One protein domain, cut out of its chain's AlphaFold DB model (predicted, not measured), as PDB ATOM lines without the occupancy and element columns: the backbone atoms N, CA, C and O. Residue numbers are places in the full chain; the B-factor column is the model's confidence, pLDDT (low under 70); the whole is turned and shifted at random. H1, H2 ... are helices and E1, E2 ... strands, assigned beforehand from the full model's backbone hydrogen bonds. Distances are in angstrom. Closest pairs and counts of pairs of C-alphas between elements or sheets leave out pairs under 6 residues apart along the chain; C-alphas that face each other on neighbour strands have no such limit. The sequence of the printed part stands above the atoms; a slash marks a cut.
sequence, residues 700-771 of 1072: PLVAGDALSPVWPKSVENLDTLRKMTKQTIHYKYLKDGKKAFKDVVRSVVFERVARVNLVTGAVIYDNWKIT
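Overview. This is residues 700 to 771 of the 1072 residues of the protein "Mucin 5B" of Streptococcus mitis (UniProt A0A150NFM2). A long, thin, twisted hairpin of E1 and E2 extends from a small head, which holds the short hairpin of E3 and E4, the short helix H1 and the loop of residues 700 to 712. E5 pairs with E2 at the end of the long hairpin nearer the head. The printed part has 72 residues, with H1, E1, E2, E3, E4 and E5 in chain order. The sheets E1 - E2 - E5 and E3 - E4 are antiparallel, and the class is mostly strand. The whole is extended, with a radius of gyration of the C-alphas of 21.8 A and spans of 71 by 23 by 19 A.

Arrangement. After residues 700 to 712 comes H1, residues 713 to 717, with 0 of 1 O i to N i+4 pairs but 2 of 2 O i to N i+3 pairs within hydrogen-bond range. E1, residues 722 to 732, and E2, residues 739 to 751, form an antiparallel hairpin at 164 degrees; N 723 and O 750 are 2.8 A apart. E2 runs on into E3, residues 754 to 757, at 23 degrees. E3 and E4, residues 763 to 765, form an antiparallel hairpin, with N 755 and O 764 2.8 A apart. The closest C-alphas of H1 and E4, Ser 714 and Val 763, are 7.4 A apart. E5, residues 769 to 771, is antiparallel to E2, with N 769 and O 751 2.8 A apart. H1 is not on the sheet of E1, E2 and E5.

Along the chain. H1 begins at C-alpha 713 (131.961, 101.204, 216.147) and measures 7.9 A. E1 measures 32.4 A, E2 33.7 A, E3 9.7 A, E4 6.6 A and E5 6.2 A. E5 ends at C-alpha 771 (136.050, 121.928, 196.792).

Size, cuts and confidence. The C-alphas farthest apart, those of Ala 706 and Lys 735, are 72.6 A apart. The printed part has no cut and no long link. Residues 734 to 735 have pLDDT under 70.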
ATOM      1  N   PRO A 700     120.692 103.251 214.568       89.06
ATOM      2  CA  PRO A 700     120.207 102.770 213.276       89.06
ATOM      3  C   PRO A 700     120.426 103.819 212.179       89.06
ATOM      4  O   PRO A 700     120.351 105.022 212.432       89.06
ATOM      5  N   LEU A 701     120.648 103.360 210.946       86.50
ATOM      6  CA  LEU A 701     120.781 104.226 209.772       86.50
ATOM      7  C   LEU A 701     119.479 104.992 209.467       86.50
ATOM      8  O   LEU A 701     119.527 106.146 209.046       86.50
ATOM      9  N   VAL A 702     118.324 104.361 209.698       86.31
ATOM     10  CA  VAL A 702     116.987 104.951 209.554       86.31
ATOM     11  C   VAL A 702     116.239 104.804 210.877       86.31
ATOM     12  O   VAL A 702     115.913 103.698 211.307       86.31
ATOM     13  N   ALA A 703     115.954 105.926 211.538       81.62
ATOM     14  CA  ALA A 703     115.215 105.928 212.796       81.62
ATOM     15  C   ALA A 703     113.773 105.423 212.595       81.62
ATOM     16  O   ALA A 703     113.064 105.879 211.700       81.62
ATOM     17  N   GLY A 704     113.338 104.490 213.446       81.12
ATOM     18  CA  GLY A 704     111.997 103.893 213.404       81.12
ATOM     19  C   GLY A 704     111.850 102.664 212.497       81.12
ATOM     20  O   GLY A 704     110.901 101.906 212.682       81.12
ATOM     21  N   ASP A 705     112.786 102.402 211.579       86.50
ATOM     22  CA  ASP A 705     112.796 101.157 210.804       86.50
ATOM     23  C   ASP A 705     113.445 100.022 211.611       86.50
ATOM     24  O   ASP A 705     114.651  99.998 211.859       86.50
ATOM     25  N   ALA A 706     112.629  99.041 211.997       82.81
ATOM     26  CA  ALA A 706     113.067  97.882 212.762       82.81
ATOM     27  C   ALA A 706     113.990  96.925 211.981       82.81
ATOM     28  O   ALA A 706     114.580  96.045 212.608       82.81
ATOM     29  N   LEU A 707     114.114  97.037 210.654       87.19
ATOM     30  CA  LEU A 707     115.069  96.268 209.842       87.19
ATOM     31  C   LEU A 707     116.366  97.033 209.543       87.19
ATOM     32  O   LEU A 707     117.297  96.434 209.003       87.19
ATOM     33  N   SER A 708     116.446  98.313 209.913       88.56
ATOM     34  CA  SER A 708     117.599  99.158 209.617       88.56
ATOM     35  C   SER A 708     118.870  98.653 210.316       88.56
ATOM     36  O   SER A 708     118.830  98.380 211.522       88.56
ATOM     37  N   PRO A 709     120.010  98.542 209.610       91.69
ATOM     38  CA  PRO A 709     121.289  98.257 210.244       91.69
ATOM     39  C   PRO A 709     121.773  99.432 211.096       91.69
ATOM     40  O   PRO A 709     121.443 100.594 210.841       91.69
ATOM     41  N   VAL A 710     122.599  99.126 212.096       91.50
ATOM     42  CA  VAL A 710     123.244 100.122 212.962       91.50
ATOM     43  C   VAL A 710     124.625 100.515 212.445       91.50
ATOM     44  O   VAL A 710     125.310  99.716 211.807       91.50
ATOM     45  N   TRP A 711     125.067 101.737 212.743       91.81
ATOM     46  CA  TRP A 711     126.425 102.168 212.409       91.81
ATOM     47  C   TRP A 711     127.478 101.393 213.231       91.81
ATOM     48  O   TRP A 711     127.349 101.304 214.458       91.81
ATOM     49  N   PRO A 712     128.540 100.856 212.600       92.25
ATOM     50  CA  PRO A 712     129.586 100.096 213.285       92.25
ATOM     51  C   PRO A 712     130.483 101.001 214.143       92.25
ATOM     52  O   PRO A 712     130.689 102.169 213.820       92.25
ATOM     53  N   LYS A 713     131.094 100.453 215.206       91.62
ATOM     54  CA  LYS A 713     131.961 101.204 216.147       91.62
ATOM     55  C   LYS A 713     133.106 101.985 215.497       91.62
ATOM     56  O   LYS A 713     133.558 102.984 216.043       91.62
ATOM     57  N   SER A 714     133.563 101.576 214.316       88.50
ATOM     58  CA  SER A 714     134.587 102.298 213.559       88.50
ATOM     59  C   SER A 714     134.207 103.748 213.230       88.50
ATOM     60  O   SER A 714     135.112 104.567 213.076       88.50
ATOM     61  N   VAL A 715     132.913 104.112 213.196       90.38
ATOM     62  CA  VAL A 715     132.506 105.502 212.912       90.38
ATOM     63  C   VAL A 715     132.910 106.507 213.996       90.38
ATOM     64  O   VAL A 715     133.119 107.687 213.701       90.38
ATOM     65  N   GLU A 716     133.099 106.045 215.237       88.62
ATOM     66  CA  GLU A 716     133.638 106.853 216.339       88.62
ATOM     67  C   GLU A 716     135.001 107.452 215.954       88.62
ATOM     68  O   GLU A 716     135.277 108.621 216.235       88.62
ATOM     69  N   ASN A 717     135.795 106.687 215.200       86.31
ATOM     70  CA  ASN A 717     137.166 106.991 214.796       86.31
ATOM     71  C   ASN A 717     137.284 107.449 213.327       86.31
ATOM     72  O   ASN A 717     138.340 107.301 212.716       86.31
ATOM     73  N   LEU A 718     136.217 108.015 212.743       87.25
ATOM     74  CA  LEU A 718     136.310 108.690 211.442       87.25
ATOM     75  C   LEU A 718     137.275 109.884 211.501       87.25
ATOM     76  O   LEU A 718     137.095 110.795 212.316       87.25
ATOM     77  N   ASP A 719     138.239 109.885 210.578       84.38
ATOM     78  CA  ASP A 719     139.150 110.996 210.308       84.38
ATOM     79  C   ASP A 719     138.393 112.261 209.867       84.38
ATOM     80  O   ASP A 719     137.262 112.217 209.380       84.38
ATOM     81  N   THR A 720     139.083 113.407 209.886       84.75
ATOM     82  CA  THR A 720     138.607 114.623 209.216       84.75
ATOM     83  C   THR A 720     138.315 114.369 207.729       84.75
ATOM     84  O   THR A 720     139.225 114.036 206.958       84.75
ATOM     85  N   LEU A 721     137.060 114.590 207.327       89.88
ATOM     86  CA  LEU A 721     136.599 114.545 205.933       89.88
ATOM     87  C   LEU A 721     136.743 115.892 205.213       89.88
ATOM     88  O   LEU A 721     136.879 115.914 203.995       89.88
ATOM     89  N   ARG A 722     136.798 117.006 205.957       88.38
ATOM     90  CA  ARG A 722     137.110 118.359 205.467       88.38
ATOM     91  C   ARG A 722     138.372 118.885 206.142       88.38
ATOM     92  O   ARG A 722     138.497 118.803 207.363       88.38
ATOM     93  N   LYS A 723     139.292 119.461 205.367       85.75
ATOM     94  CA  LYS A 723     140.523 120.094 205.861       85.75
ATOM     95  C   LYS A 723     140.779 121.408 205.126       85.75
ATOM     96  O   LYS A 723     140.985 121.427 203.917       85.75
ATOM     97  N   MET A 724     140.798 122.512 205.870       83.12
ATOM     98  CA  MET A 724     141.212 123.816 205.352       83.12
ATOM     99  C   MET A 724     142.721 123.992 205.548       83.12
ATOM    100  O   MET A 724     143.206 123.967 206.679       83.12
ATOM    101  N   THR A 725     143.445 124.250 204.463       80.31
ATOM    102  CA  THR A 725     144.845 124.691 204.501       80.31
ATOM    103  C   THR A 725     144.898 126.185 204.182       80.31
ATOM    104  O   THR A 725     144.251 126.635 203.236       80.31
ATOM    105  N   LYS A 726     145.655 126.965 204.961       78.31
ATOM    106  CA  LYS A 726     145.840 128.412 204.752       78.31
ATOM    107  C   LYS A 726     147.254 128.708 204.256       78.31
ATOM    108  O   LYS A 726     148.218 128.218 204.835       78.31
ATOM    109  N   GLN A 727     147.368 129.554 203.238       76.06
ATOM    110  CA  GLN A 727     148.619 130.172 202.800       76.06
ATOM    111  C   GLN A 727     148.557 131.666 203.131       76.06
ATOM    112  O   GLN A 727     147.690 132.373 202.620       76.06
ATOM    113  N   THR A 728     149.476 132.154 203.962       78.06
ATOM    114  CA  THR A 728     149.567 133.579 204.316       78.06
ATOM    115  C   THR A 728     150.726 134.223 203.568       78.06
ATOM    116  O   THR A 728     151.882 133.869 203.787       78.06
ATOM    117  N   ILE A 729     150.424 135.176 202.688       77.44
ATOM    118  CA  ILE A 729     151.429 135.968 201.975       77.44
ATOM    119  C   ILE A 729     151.717 137.229 202.794       77.44
ATOM    120  O   ILE A 729     150.857 138.102 202.928       77.44
ATOM    121  N   HIS A 730     152.929 137.310 203.342       77.12
ATOM    122  CA  HIS A 730     153.415 138.456 204.108       77.12
ATOM    123  C   HIS A 730     154.150 139.448 203.204       77.12
ATOM    124  O   HIS A 730     155.143 139.094 202.570       77.12
ATOM    125  N   TYR A 731     153.716 140.706 203.199       73.44
ATOM    126  CA  TYR A 731     154.372 141.782 202.454       73.44
ATOM    127  C   TYR A 731     155.248 142.607 203.396       73.44
ATOM    128  O   TYR A 731     154.754 143.177 204.373       73.44
ATOM    129  N   LYS A 732     156.549 142.690 203.104       78.44
ATOM    130  CA  LYS A 732     157.543 143.411 203.912       78.44
ATOM    131  C   LYS A 732     158.432 144.285 203.031       78.44
ATOM    132  O   LYS A 732     158.726 143.910 201.899       78.44
ATOM    133  N   TYR A 733     158.878 145.428 203.548       71.00
ATOM    134  CA  TYR A 733     159.856 146.269 202.862       71.00
ATOM    135  C   TYR A 733     161.240 145.617 202.918       71.00
ATOM    136  O   TYR A 733     161.716 145.238 203.988       71.00
ATOM    137  N   LEU A 734     161.915 145.538 201.769       66.31
ATOM    138  CA  LEU A 734     163.211 144.861 201.636       66.31
ATOM    139  C   LEU A 734     164.339 145.509 202.469       66.31
ATOM    140  O   LEU A 734     165.351 144.869 202.726       66.31
ATOM    141  N   LYS A 735     164.177 146.782 202.863       68.94
ATOM    142  CA  LYS A 735     165.219 147.596 203.513       68.94
ATOM    143  C   LYS A 735     165.182 147.570 205.047       68.94
ATOM    144  O   LYS A 735     166.215 147.800 205.663       68.94
ATOM    145  N   ASP A 736     164.023 147.322 205.663       73.44
ATOM    146  CA  ASP A 736     163.869 147.327 207.131       73.44
ATOM    147  C   ASP A 736     162.982 146.195 207.689       73.44
ATOM    148  O   ASP A 736     162.753 146.123 208.896       73.44
ATOM    149  N   GLY A 737     162.463 145.311 206.829       70.12
ATOM    150  CA  GLY A 737     161.635 144.168 207.215       70.12
ATOM    151  C   GLY A 737     160.237 144.513 207.745       70.12
ATOM    152  O   GLY A 737     159.480 143.589 208.066       70.12
ATOM    153  N   LYS A 738     159.859 145.799 207.831       72.94
ATOM    154  CA  LYS A 738     158.541 146.215 208.328       72.94
ATOM    155  C   LYS A 738     157.443 145.883 207.324       72.94
ATOM    156  O   LYS A 738     157.681 145.720 206.129       72.94
ATOM    157  N   LYS A 739     156.216 145.764 207.829       71.88
ATOM    158  CA  LYS A 739     155.043 145.338 207.063       71.88
ATOM    159  C   LYS A 739     154.666 146.379 206.001       71.88
ATOM    160  O   LYS A 739     154.242 147.476 206.345       71.88
ATOM    161  N   ALA A 740     154.806 146.014 204.728       73.00
ATOM    162  CA  ALA A 740     154.547 146.887 203.580       73.00
ATOM    163  C   ALA A 740     153.089 146.848 203.101       73.00
ATOM    164  O   ALA A 740     152.616 147.785 202.464       73.00
ATOM    165  N   PHE A 741     152.364 145.768 203.398       77.25
ATOM    166  CA  PHE A 741     150.938 145.637 203.099       77.25
ATOM    167  C   PHE A 741     150.274 144.676 204.094       77.25
ATOM    168  O   PHE A 741     150.946 143.912 204.791       77.25
ATOM    169  N   LYS A 742     148.939 144.696 204.168       72.31
ATOM    170  CA  LYS A 742     148.173 143.694 204.928       72.31
ATOM    171  C   LYS A 742     148.446 142.289 204.378       72.31
ATOM    172  O   LYS A 742     148.606 142.123 203.171       72.31
ATOM    173  N   ASP A 743     148.497 141.285 205.251       77.06
ATOM    174  CA  ASP A 743     148.784 139.918 204.808       77.06
ATOM    175  C   ASP A 743     147.625 139.389 203.960       77.06
ATOM    176  O   ASP A 743     146.454 139.552 204.316       77.06
ATOM    177  N   VAL A 744     147.944 138.731 202.848       76.62
ATOM    178  CA  VAL A 744     146.941 138.092 201.992       76.62
ATOM    179  C   VAL A 744     146.865 136.624 202.377       76.62
ATOM    180  O   VAL A 744     147.701 135.814 201.978       76.62
ATOM    181  N   VAL A 745     145.864 136.292 203.191       75.31
ATOM    182  CA  VAL A 745     145.509 134.907 203.508       75.31
ATOM    183  C   VAL A 745     144.658 134.348 202.373       75.31
ATOM    184  O   VAL A 745     143.608 134.904 202.051       75.31
ATOM    185  N   ARG A 746     145.103 133.229 201.804       77.25
ATOM    186  CA  ARG A 746     144.337 132.368 200.897       77.25
ATOM    187  C   ARG A 746     144.000 131.073 201.630       77.25
ATOM    188  O   ARG A 746     144.862 130.549 202.338       77.25
ATOM    189  N   SER A 747     142.797 130.535 201.456       76.38
ATOM    190  CA  SER A 747     142.454 129.182 201.924       76.38
ATOM    191  C   SER A 747     142.153 128.247 200.762       76.38
ATOM    192  O   SER A 747     141.557 128.646 199.769       76.38
ATOM    193  N   VAL A 748     142.556 126.987 200.907       84.00
ATOM    194  CA  VAL A 748     142.109 125.879 200.059       84.00
ATOM    195  C   VAL A 748     141.413 124.875 200.966       84.00
ATOM    196  O   VAL A 748     141.990 124.424 201.960       84.00
ATOM    197  N   VAL A 749     140.163 124.556 200.645       83.06
ATOM    198  CA  VAL A 749     139.387 123.515 201.317       83.06
ATOM    199  C   VAL A 749     139.541 122.230 200.517       83.06
ATOM    200  O   VAL A 749     139.177 122.163 199.340       83.06
ATOM    201  N   PHE A 750     140.108 121.227 201.174       85.19
ATOM    202  CA  PHE A 750     140.172 119.859 200.690       85.19
ATOM    203  C   PHE A 750     139.074 119.050 201.369       85.19
ATOM    204  O   PHE A 750     138.898 119.142 202.588       85.19
ATOM    205  N   GLU A 751     138.376 118.226 200.600       89.12
ATOM    206  CA  GLU A 751     137.377 117.288 201.105       89.12
ATOM    207  C   GLU A 751     137.604 115.894 200.536       89.12
ATOM    208  O   GLU A 751     138.041 115.726 199.396       89.12
ATOM    209  N   ARG A 752     137.312 114.885 201.349       90.81
ATOM    210  CA  ARG A 752     137.274 113.480 200.954       90.81
ATOM    211  C   ARG A 752     136.034 112.814 201.528       90.81
ATOM    212  O   ARG A 752     135.367 113.353 202.404       90.81
ATOM    213  N   VAL A 753     135.747 111.629 201.018       91.06
ATOM    214  CA  VAL A 753     134.555 110.853 201.353       91.06
ATOM    215  C   VAL A 753     134.992 109.567 202.042       91.06
ATOM    216  O   VAL A 753     135.944 108.932 201.591       91.06
ATOM    217  N   ALA A 754     134.315 109.188 203.123       90.94
ATOM    218  CA  ALA A 754     134.464 107.877 203.742       90.94
ATOM    219  C   ALA A 754     133.402 106.909 203.210       90.94
ATOM    220  O   ALA A 754     132.233 107.259 203.046       90.94
ATOM    221  N   ARG A 755     133.818 105.668 202.976       92.38
ATOM    222  CA  ARG A 755     132.983 104.521 202.627       92.38
ATOM    223  C   ARG A 755     133.032 103.554 203.798       92.38
ATOM    224  O   ARG A 755     134.056 102.913 204.020       92.38
ATOM    225  N   VAL A 756     131.951 103.503 204.568       92.56
ATOM    226  CA  VAL A 756     131.816 102.672 205.767       92.56
ATOM    227  C   VAL A 756     131.032 101.419 205.403       92.56
ATOM    228  O   VAL A 756     129.845 101.490 205.090       92.56
ATOM    229  N   ASN A 757     131.683 100.264 205.449       92.31
ATOM    230  CA  ASN A 757     131.023  98.973 205.321       92.31
ATOM    231  C   ASN A 757     130.289  98.646 206.633       92.31
ATOM    232  O   ASN A 757     130.915  98.585 207.692       92.31
ATOM    233  N   LEU A 758     128.968  98.457 206.575       92.44
ATOM    234  CA  LEU A 758     128.141  98.247 207.769       92.44
ATOM    235  C   LEU A 758     128.291  96.846 208.386       92.44
ATOM    236  O   LEU A 758     128.014  96.688 209.571       92.44
ATOM    237  N   VAL A 759     128.751  95.854 207.615       91.62
ATOM    238  CA  VAL A 759     128.950  94.467 208.075       91.62
ATOM    239  C   VAL A 759     130.306  94.304 208.756       91.62
ATOM    240  O   VAL A 759     130.395  93.819 209.882       91.62
ATOM    241  N   THR A 760     131.381  94.695 208.069       89.94
ATOM    242  CA  THR A 760     132.761  94.490 208.545       89.94
ATOM    243  C   THR A 760     133.283  95.648 209.389       89.94
ATOM    244  O   THR A 760     134.322  95.523 210.033       89.94
ATOM    245  N   GLY A 761     132.604  96.799 209.369       89.38
ATOM    246  CA  GLY A 761     133.091  98.035 209.975       89.38
ATOM    247  C   GLY A 761     134.270  98.673 209.235       89.38
ATOM    248  O   GLY A 761     134.774  99.698 209.695       89.38
ATOM    249  N   ALA A 762     134.723  98.112 208.109       91.06
ATOM    250  CA  ALA A 762     135.840  98.659 207.347       91.06
ATOM    251  C   ALA A 762     135.520 100.069 206.821       91.06
ATOM    252  O   ALA A 762     134.438 100.309 206.282       91.06
ATOM    253  N   VAL A 763     136.476 100.993 206.958       91.38
ATOM    254  CA  VAL A 763     136.376 102.359 206.430       91.38
ATOM    255  C   VAL A 763     137.441 102.562 205.362       91.38
ATOM    256  O   VAL A 763     138.635 102.487 205.645       91.38
ATOM    257  N   ILE A 764     137.004 102.844 204.137       91.31
ATOM    258  CA  ILE A 764     137.866 103.207 203.007       91.31
ATOM    259  C   ILE A 764     137.650 104.692 202.714       91.31
ATOM    260  O   ILE A 764     136.516 105.166 202.743       91.31
ATOM    261  N   TYR A 765     138.714 105.440 202.431       90.56
ATOM    262  CA  TYR A 765     138.616 106.863 202.104       90.56
ATOM    263  C   TYR A 765     138.918 107.107 200.623       90.56
ATOM    264  O   TYR A 765     139.959 106.678 200.126       90.56
ATOM    265  N   ASP A 766     138.043 107.844 199.940       89.19
ATOM    266  CA  ASP A 766     138.309 108.355 198.593       89.19
ATOM    267  C   ASP A 766     139.449 109.397 198.622       89.19
ATOM    268  O   ASP A 766     139.727 110.030 199.646       89.19
ATOM    269  N   ASN A 767     140.089 109.628 197.472       89.88
ATOM    270  CA  ASN A 767     141.117 110.662 197.322       89.88
ATOM    271  C   ASN A 767     140.580 112.070 197.646       89.88
ATOM    272  O   ASN A 767     139.463 112.425 197.256       89.88
ATOM    273  N   TRP A 768     141.416 112.892 198.291       87.94
ATOM    274  CA  TRP A 768     141.132 114.306 198.551       87.94
ATOM    275  C   TRP A 768     140.893 115.090 197.254       87.94
ATOM    276  O   TRP A 768     141.655 114.983 196.292       87.94
ATOM    277  N   LYS A 769     139.859 115.934 197.256       87.12
ATOM    278  CA  LYS A 769     139.479 116.846 196.170       87.12
ATOM    279  C   LYS A 769     139.453 118.277 196.702       87.12
ATOM    280  O   LYS A 769     139.087 118.498 197.852       87.12
ATOM    281  N   ILE A 770     139.820 119.250 195.873       82.44
ATOM    282  CA  ILE A 770     139.647 120.671 196.206       82.44
ATOM    283  C   ILE A 770     138.195 121.049 195.907       82.44
ATOM    284  O   ILE A 770     137.760 120.929 194.764       82.44
ATOM    285  N   THR A 771     137.459 121.501 196.919       80.25
ATOM    286  CA  THR A 771     136.050 121.928 196.792       80.25
ATOM    287  C   THR A 771     135.899 123.442 196.754       80.25
ATOM    288  O   THR A 771     134.967 123.955 196.139       80.25
TER     289      THR A 771